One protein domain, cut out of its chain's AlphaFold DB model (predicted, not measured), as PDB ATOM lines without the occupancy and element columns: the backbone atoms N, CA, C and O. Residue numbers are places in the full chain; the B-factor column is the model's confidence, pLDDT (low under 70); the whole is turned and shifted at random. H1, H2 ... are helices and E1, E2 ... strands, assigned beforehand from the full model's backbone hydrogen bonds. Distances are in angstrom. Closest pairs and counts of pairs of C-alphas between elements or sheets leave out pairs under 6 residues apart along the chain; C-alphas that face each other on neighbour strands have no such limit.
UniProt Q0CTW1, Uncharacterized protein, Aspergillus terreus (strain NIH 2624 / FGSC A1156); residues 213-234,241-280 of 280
ATOM      1  N   PHE A 213     150.803  12.937 -76.471       88.81
ATOM      2  CA  PHE A 213     152.043  13.696 -76.340       88.81
ATOM      3  C   PHE A 213     152.723  13.417 -74.994       88.81
ATOM      4  O   PHE A 213     153.901  13.078 -74.963       88.81
ATOM      5  N   ILE A 214     151.971  13.467 -73.889       89.44
ATOM      6  CA  ILE A 214     152.511  13.136 -72.557       89.44
ATOM      7  C   ILE A 214     152.907  11.673 -72.477       89.44
ATOM      8  O   ILE A 214     153.943  11.356 -71.902       89.44
ATOM      9  N   LEU A 215     152.075  10.784 -73.029       93.75
ATOM     10  CA  LEU A 215     152.385   9.360 -73.076       93.75
ATOM     11  C   LEU A 215     153.734   9.144 -73.760       93.75
ATOM     12  O   LEU A 215     154.608   8.518 -73.177       93.75
ATOM     13  N   LYS A 216     153.931   9.746 -74.935       94.56
ATOM     14  CA  LYS A 216     155.191   9.678 -75.671       94.56
ATOM     15  C   LYS A 216     156.370  10.229 -74.861       94.56
ATOM     16  O   LYS A 216     157.345   9.510 -74.703       94.56
ATOM     17  N   GLN A 217     156.269  11.434 -74.294       93.19
ATOM     18  CA  GLN A 217     157.352  11.992 -73.468       93.19
ATOM     19  C   GLN A 217     157.684  11.111 -72.257       93.19
ATOM     20  O   GLN A 217     158.848  10.950 -71.902       93.19
ATOM     21  N   SER A 218     156.663  10.534 -71.623       94.81
ATOM     22  CA  SER A 218     156.849   9.656 -70.466       94.81
ATOM     23  C   SER A 218     157.555   8.362 -70.862       94.81
ATOM     24  O   SER A 218     158.420   7.897 -70.127       94.81
ATOM     25  N   LEU A 219     157.201   7.795 -72.020       95.81
ATOM     26  CA  LEU A 219     157.855   6.614 -72.579       95.81
ATOM     27  C   LEU A 219     159.309   6.912 -72.965       95.81
ATOM     28  O   LEU A 219     160.190   6.157 -72.586       95.81
ATOM     29  N   GLU A 220     159.580   8.045 -73.616       95.75
ATOM     30  CA  GLU A 220     160.943   8.462 -73.980       95.75
ATOM     31  C   GLU A 220     161.835   8.663 -72.745       95.75
ATOM     32  O   GLU A 220     162.965   8.178 -72.707       95.75
ATOM     33  N   ALA A 221     161.327   9.337 -71.708       94.94
ATOM     34  CA  ALA A 221     162.056   9.516 -70.452       94.94
ATOM     35  C   ALA A 221     162.310   8.178 -69.738       94.94
ATOM     36  O   ALA A 221     163.376   7.971 -69.154       94.94
ATOM     37  N   TYR A 222     161.338   7.267 -69.796       94.19
ATOM     38  CA  TYR A 222     161.458   5.924 -69.248       94.19
ATOM     39  C   TYR A 222     162.501   5.086 -70.003       94.19
ATOM     40  O   TYR A 222     163.395   4.522 -69.374       94.19
ATOM     41  N   ASP A 223     162.453   5.061 -71.334       91.88
ATOM     42  CA  ASP A 223     163.414   4.332 -72.168       91.88
ATOM     43  C   ASP A 223     164.843   4.875 -71.974       91.88
ATOM     44  O   ASP A 223     165.782   4.096 -71.798       91.88
ATOM     45  N   ALA A 224     165.011   6.201 -71.893       91.94
ATOM     46  CA  ALA A 224     166.301   6.828 -71.598       91.94
ATOM     47  C   ALA A 224     166.850   6.423 -70.217       91.94
ATOM     48  O   ALA A 224     168.054   6.204 -70.053       91.94
ATOM     49  N   LEU A 225     165.977   6.283 -69.214       91.31
ATOM     50  CA  LEU A 225     166.361   5.769 -67.900       91.31
ATOM     51  C   LEU A 225     166.823   4.306 -67.985       91.31
ATOM     52  O   LEU A 225     167.850   3.957 -67.397       91.31
ATOM     53  N   LEU A 226     166.108   3.456 -68.728       89.44
ATOM     54  CA  LEU A 226     166.494   2.056 -68.922       89.44
ATOM     55  C   LEU A 226     167.833   1.916 -69.647       89.44
ATOM     56  O   LEU A 226     168.651   1.080 -69.256       89.44
ATOM     57  N   GLU A 227     168.089   2.746 -70.656       88.12
ATOM     58  CA  GLU A 227     169.368   2.792 -71.370       88.12
ATOM     59  C   GLU A 227     170.509   3.236 -70.442       88.12
ATOM     60  O   GLU A 227     171.574   2.608 -70.381       88.12
ATOM     61  N   ALA A 228     170.272   4.272 -69.635       89.44
ATOM     62  CA  ALA A 228     171.242   4.763 -68.665       89.44
ATOM     63  C   ALA A 228     171.571   3.723 -67.577       89.44
ATOM     64  O   ALA A 228     172.693   3.698 -67.070       89.44
ATOM     65  N   ILE A 229     170.620   2.868 -67.190       86.81
ATOM     66  CA  ILE A 229     170.879   1.761 -66.256       86.81
ATOM     67  C   ILE A 229     171.629   0.635 -66.972       86.81
ATOM     68  O   ILE A 229     172.685   0.211 -66.507       86.81
ATOM     69  N   THR A 230     171.126   0.194 -68.126       84.38
ATOM     70  CA  THR A 230     171.696  -0.919 -68.905       84.38
ATOM     71  C   THR A 230     173.158  -0.673 -69.269       84.38
ATOM     72  O   THR A 230     173.985  -1.568 -69.116       84.38
ATOM     73  N   SER A 231     173.508   0.550 -69.675       85.44
ATOM     74  CA  SER A 231     174.886   0.932 -70.027       85.44
ATOM     75  C   SER A 231     175.889   0.837 -68.871       85.44
ATOM     76  O   SER A 231     177.095   0.786 -69.109       85.44
ATOM     77  N   ARG A 232     175.415   0.806 -67.619       85.81
ATOM     78  CA  ARG A 232     176.254   0.694 -66.414       85.81
ATOM     79  C   ARG A 232     176.352  -0.734 -65.880       85.81
ATOM     80  O   ARG A 232     177.136  -0.975 -64.962       85.81
ATOM     81  N   LEU A 233     175.569  -1.668 -66.416       81.44
ATOM     82  CA  LEU A 233     175.603  -3.066 -66.006       81.44
ATOM     83  C   LEU A 233     176.705  -3.829 -66.764       81.44
ATOM     84  O   LEU A 233     176.974  -3.530 -67.931       81.44
ATOM     85  N   PRO A 234     177.353  -4.831 -66.137       74.75
ATOM     86  CA  PRO A 234     178.270  -5.723 -66.841       74.75
ATOM     87  C   PRO A 234     177.518  -6.399 -67.986       74.75
ATOM     88  O   PRO A 234     176.392  -6.844 -67.774       74.75
ATOM     89  N   GLN A 241     164.254 -10.087 -76.748       61.09
ATOM     90  CA  GLN A 241     163.202  -9.420 -77.511       61.09
ATOM     91  C   GLN A 241     162.567  -8.333 -76.643       61.09
ATOM     92  O   GLN A 241     162.243  -8.593 -75.484       61.09
ATOM     93  N   GLN A 242     162.382  -7.136 -77.209       66.81
ATOM     94  CA  GLN A 242     161.636  -6.062 -76.556       66.81
ATOM     95  C   GLN A 242     160.236  -6.574 -76.212       66.81
ATOM     96  O   GLN A 242     159.382  -6.741 -77.081       66.81
ATOM     97  N   GLN A 243     160.028  -6.873 -74.934       82.56
ATOM     98  CA  GLN A 243     158.717  -7.136 -74.360       82.56
ATOM     99  C   GLN A 243     158.173  -5.829 -73.795       82.56
ATOM    100  O   GLN A 243     158.947  -4.960 -73.402       82.56
ATOM    101  N   PHE A 244     156.855  -5.693 -73.732       87.19
ATOM    102  CA  PHE A 244     156.215  -4.591 -73.016       87.19
ATOM    103  C   PHE A 244     156.036  -4.947 -71.537       87.19
ATOM    104  O   PHE A 244     156.036  -6.127 -71.171       87.19
ATOM    105  N   LEU A 245     155.894  -3.934 -70.677       88.06
ATOM    106  CA  LEU A 245     155.670  -4.119 -69.238       88.06
ATOM    107  C   LEU A 245     154.395  -4.913 -68.944       88.06
ATOM    108  O   LEU A 245     154.353  -5.675 -67.978       88.06
ATOM    109  N   ALA A 246     153.370  -4.741 -69.772       89.44
ATOM    110  CA  ALA A 246     152.116  -5.459 -69.670       89.44
ATOM    111  C   ALA A 246     151.551  -5.795 -71.052       89.44
ATOM    112  O   ALA A 246     151.835  -5.122 -72.043       89.44
ATOM    113  N   THR A 247     150.696  -6.812 -71.094       89.56
ATOM    114  CA  THR A 247     149.823  -7.099 -72.232       89.56
ATOM    115  C   THR A 247     148.377  -6.747 -71.891       89.56
ATOM    116  O   THR A 247     148.024  -6.512 -70.729       89.56
ATOM    117  N   GLU A 248     147.524  -6.710 -72.913       88.69
ATOM    118  CA  GLU A 248     146.082  -6.491 -72.762       88.69
ATOM    119  C   GLU A 248     145.446  -7.505 -71.796       88.69
ATOM    120  O   GLU A 248     144.555  -7.152 -71.025       88.69
ATOM    121  N   GLU A 249     145.947  -8.742 -71.775       88.62
ATOM    122  CA  GLU A 249     145.454  -9.817 -70.912       88.62
ATOM    123  C   GLU A 249     145.965  -9.720 -69.466       88.62
ATOM    124  O   GLU A 249     145.296 -10.202 -68.551       88.62
ATOM    125  N   SER A 250     147.143  -9.124 -69.238       88.44
ATOM    126  CA  SER A 250     147.748  -9.032 -67.900       88.44
ATOM    127  C   SER A 250     147.279  -7.813 -67.105       88.44
ATOM    128  O   SER A 250     147.425  -7.775 -65.883       88.44
ATOM    129  N   ILE A 251     146.743  -6.796 -67.781       89.19
ATOM    130  CA  ILE A 251     146.218  -5.588 -67.146       89.19
ATOM    131  C   ILE A 251     144.773  -5.797 -66.700       89.19
ATOM    132  O   ILE A 251     143.886  -6.128 -67.484       89.19
ATOM    133  N   GLY A 252     144.514  -5.539 -65.419       88.12
ATOM    134  CA  GLY A 252     143.155  -5.536 -64.895       88.12
ATOM    135  C   GLY A 252     142.302  -4.454 -65.562       88.12
ATOM    136  O   GLY A 252     142.728  -3.310 -65.697       88.12
ATOM    137  N   SER A 253     141.056  -4.785 -65.907       87.44
ATOM    138  CA  SER A 253     140.106  -3.870 -66.564       87.44
ATOM    139  C   SER A 253     139.753  -2.614 -65.753       87.44
ATOM    140  O   SER A 253     139.183  -1.672 -66.296       87.44
ATOM    141  N   HIS A 254     140.093  -2.571 -64.464       89.50
ATOM    142  CA  HIS A 254     139.929  -1.400 -63.603       89.50
ATOM    143  C   HIS A 254     141.032  -0.344 -63.803       89.50
ATOM    144  O   HIS A 254     140.837   0.813 -63.440       89.50
ATOM    145  N   ILE A 255     142.178  -0.715 -64.386       88.00
ATOM    146  CA  ILE A 255     143.254   0.224 -64.718       88.00
ATOM    147  C   ILE A 255     142.879   0.906 -66.031       88.00
ATOM    148  O   ILE A 255     142.796   0.265 -67.076       88.00
ATOM    149  N   GLN A 256     142.641   2.212 -65.975       86.62
ATOM    150  CA  GLN A 256     142.147   3.009 -67.097       86.62
ATOM    151  C   GLN A 256     142.992   4.269 -67.294       86.62
ATOM    152  O   GLN A 256     143.721   4.692 -66.399       86.62
ATOM    153  N   GLY A 257     142.884   4.884 -68.472       88.75
ATOM    154  CA  GLY A 257     143.561   6.144 -68.780       88.75
ATOM    155  C   GLY A 257     145.082   6.008 -68.918       88.75
ATOM    156  O   GLY A 257     145.576   5.024 -69.468       88.75
ATOM    157  N   PHE A 258     145.819   7.008 -68.426       92.38
ATOM    158  CA  PHE A 258     147.271   7.098 -68.599       92.38
ATOM    159  C   PHE A 258     148.039   5.866 -68.096       92.38
ATOM    160  O   PHE A 258     148.827   5.341 -68.879       92.38
ATOM    161  N   PRO A 259     147.819   5.348 -66.865       93.12
ATOM    162  CA  PRO A 259     148.562   4.183 -66.382       93.12
ATOM    163  C   PRO A 259     148.420   2.973 -67.304       93.12
ATOM    164  O   PRO A 259     149.398   2.292 -67.589       93.12
ATOM    165  N   ARG A 260     147.210   2.743 -67.826       93.06
ATOM    166  CA  ARG A 260     146.941   1.656 -68.766       93.06
ATOM    167  C   ARG A 260     147.730   1.834 -70.060       93.06
ATOM    168  O   ARG A 260     148.424   0.921 -70.489       93.06
ATOM    169  N   ALA A 261     147.615   3.017 -70.663       92.75
ATOM    170  CA  ALA A 261     148.275   3.332 -71.924       92.75
ATOM    171  C   ALA A 261     149.805   3.263 -71.798       92.75
ATOM    172  O   ALA A 261     150.469   2.749 -72.692       92.75
ATOM    173  N   PHE A 262     150.350   3.727 -70.671       95.75
ATOM    174  CA  PHE A 262     151.774   3.645 -70.370       95.75
ATOM    175  C   PHE A 262     152.241   2.197 -70.229       95.75
ATOM    176  O   PHE A 262     153.157   1.793 -70.930       95.75
ATOM    177  N   LEU A 263     151.598   1.392 -69.379       93.94
ATOM    178  CA  LEU A 263     152.030   0.014 -69.115       93.94
ATOM    179  C   LEU A 263     151.993  -0.888 -70.359       93.94
ATOM    180  O   LEU A 263     152.813  -1.791 -70.481       93.94
ATOM    181  N   LEU A 264     151.062  -0.640 -71.283       93.38
ATOM    182  CA  LEU A 264     150.968  -1.383 -72.544       93.38
ATOM    183  C   LEU A 264     152.022  -0.980 -73.579       93.38
ATOM    184  O   LEU A 264     152.289  -1.748 -74.496       93.38
ATOM    185  N   ALA A 265     152.583   0.223 -73.462       93.62
ATOM    186  CA  ALA A 265     153.532   0.771 -74.427       93.62
ATOM    187  C   ALA A 265     154.978   0.801 -73.907       93.62
ATOM    188  O   ALA A 265     155.914   0.799 -74.701       93.62
ATOM    189  N   ALA A 266     155.168   0.833 -72.589       93.75
ATOM    190  CA  ALA A 266     156.471   0.897 -71.949       93.75
ATOM    191  C   ALA A 266     157.229  -0.418 -72.118       93.75
ATOM    192  O   ALA A 266     156.671  -1.507 -71.950       93.75
ATOM    193  N   THR A 267     158.513  -0.308 -72.445       90.69
ATOM    194  CA  THR A 267     159.382  -1.463 -72.645       90.69
ATOM    195  C   THR A 267     159.707  -2.136 -71.313       90.69
ATOM    196  O   THR A 267     159.807  -1.511 -70.264       90.69
ATOM    197  N   LYS A 268     159.846  -3.454 -71.318       87.25
ATOM    198  CA  LYS A 268     160.276  -4.190 -70.138       87.25
ATOM    199  C   LYS A 268     161.793  -4.039 -69.988       87.25
ATOM    200  O   LYS A 268     162.506  -4.273 -70.967       87.25
ATOM    201  N   PRO A 269     162.307  -3.708 -68.789       86.06
ATOM    202  CA  PRO A 269     163.741  -3.685 -68.539       86.06
ATOM    203  C   PRO A 269     164.372  -5.042 -68.862       86.06
ATOM    204  O   PRO A 269     163.838  -6.086 -68.484       86.06
ATOM    205  N   SER A 270     165.529  -5.031 -69.525       79.81
ATOM    206  CA  SER A 270     166.306  -6.246 -69.814       79.81
ATOM    207  C   SER A 270     167.090  -6.760 -68.600       79.81
ATOM    208  O   SER A 270     167.599  -7.880 -68.604       79.81
ATOM    209  N   PHE A 271     167.199  -5.949 -67.546       77.12
ATOM    210  CA  PHE A 271     167.881  -6.295 -66.307       77.12
ATOM    211  C   PHE A 271     166.893  -6.754 -65.229       77.12
ATOM    212  O   PHE A 271     165.823  -6.181 -65.056       77.12
ATOM    213  N   GLN A 272     167.287  -7.773 -64.461       71.12
ATOM    214  CA  GLN A 272     166.505  -8.291 -63.327       71.12
ATOM    215  C   GLN A 272     166.874  -7.644 -61.983       71.12
ATOM    216  O   GLN A 272     166.110  -7.735 -61.024       71.12
ATOM    217  N   PHE A 273     168.042  -6.996 -61.900       67.56
ATOM    218  CA  PHE A 273     168.595  -6.469 -60.653       67.56
ATOM    219  C   PHE A 273     169.078  -5.033 -60.853       67.56
ATOM    220  O   PHE A 273     169.925  -4.783 -61.708       67.56
ATOM    221  N   ILE A 274     168.567  -4.105 -60.041       62.31
ATOM    222  CA  ILE A 274     169.042  -2.707 -60.007       62.31
ATOM    223  C   ILE A 274     170.009  -2.481 -58.828       62.31
ATOM    224  O   ILE A 274     170.796  -1.539 -58.834       62.31
ATOM    225  N   ALA A 275     169.981  -3.373 -57.829       56.50
ATOM    226  CA  ALA A 275     170.903  -3.435 -56.697       56.50
ATOM    227  C   ALA A 275     170.886  -4.847 -56.065       56.50
ATOM    228  O   ALA A 275     169.898  -5.572 -56.228       56.50
ATOM    229  N   PRO A 276     171.927  -5.260 -55.311       50.78
ATOM    230  CA  PRO A 276     171.900  -6.517 -54.560       50.78
ATOM    231  C   PRO A 276     170.713  -6.544 -53.583       50.78
ATOM    232  O   PRO A 276     170.624  -5.702 -52.694       50.78
ATOM    233  N   GLY A 277     169.802  -7.509 -53.746       55.16
ATOM    234  CA  GLY A 277     168.637  -7.699 -52.868       55.16
ATOM    235  C   GLY A 277     167.340  -6.989 -53.287       55.16
ATOM    236  O   GLY A 277     166.335  -7.162 -52.604       55.16
ATOM    237  N   LEU A 278     167.328  -6.244 -54.399       45.81
ATOM    238  CA  LEU A 278     166.119  -5.647 -54.987       45.81
ATOM    239  C   LEU A 278     165.829  -6.287 -56.351       45.81
ATOM    240  O   LEU A 278     166.547  -6.043 -57.323       45.81
ATOM    241  N   THR A 279     164.789  -7.117 -56.399       45.56
ATOM    242  CA  THR A 279     164.231  -7.705 -57.631       45.56
ATOM    243  C   THR A 279     163.177  -6.785 -58.242       45.56
ATOM    244  O   THR A 279     162.332  -6.271 -57.506       45.56
ATOM    245  N   VAL A 280     163.252  -6.600 -59.565       53.28
ATOM    246  CA  VAL A 280     162.300  -5.832 -60.396       53.28
ATOM    247  C   VAL A 280     161.121  -6.694 -60.819       53.28
ATOM    248  O   VAL A 280     161.368  -7.852 -61.229       53.28
TER     249      VAL A 280
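What this domain is: This is residues 213 to 234 and 241 to 280 of the 280 residues of an uncharacterized protein of Aspergillus terreus (strain NIH 2624 / FGSC A1156) (UniProt Q0CTW1). A long helix, H1, runs along one side of a loosely wound body, with a short helix, H2, packed near its first end and the small turn with strand E1 near its other end. After a cut, the chain returns as a long loop, residues 241 to 257, that leads round to H2; from there residues 266 to 272 run back beneath H1 to E1. The 62 printed residues hold two named helices and one named strand, in the order H1, H2, E1; under half of them are in named elements, and the class is mostly helix. The whole is only just loose, close to compact, with a radius of gyration of the C-alphas of 13.0 A and spans of 37 by 25 by 21 A.

How they stand to each other: H1, residues 213 to 230, touches H2, residues 258 to 265, with residues 215 to 219 alone. Their closest C-alphas, of Leu 215 and Phe 262, are 6.4 A apart. The two run the same way at a steep tilt of 53 degrees. In both helices every O i to N i+4 pair is within hydrogen-bond range. E1, residues 273 to 275, is apart from H2; its closest C-alpha pair with H1 is Ile 229 and Ile 274, 7.9 A. E1 pairs with no named strand, but has a short antiparallel pairing with residues 278 to 279.

Where its parts are: H1 begins at C-alpha 213, (152.043, 13.696, -76.340), and measures 25.6 A from first to last C-alpha. H2 measures 10.6 A. E1 measures 5.5 A and ends at C-alpha 275, (170.903, -3.435, -56.697).

The domain as a whole: The C-alphas farthest apart, of Pro 234 and His 254, are 38.7 A apart. Residues 235 to 240 are not printed, and C-alphas 234 and 241 are 18.8 A apart across this cut, which lies in the link from H1 to H2. The link from H2 to E1 is short, with 7 residues. The model's pLDDT is under 70 at residues 241 to 242 and 273 to 280.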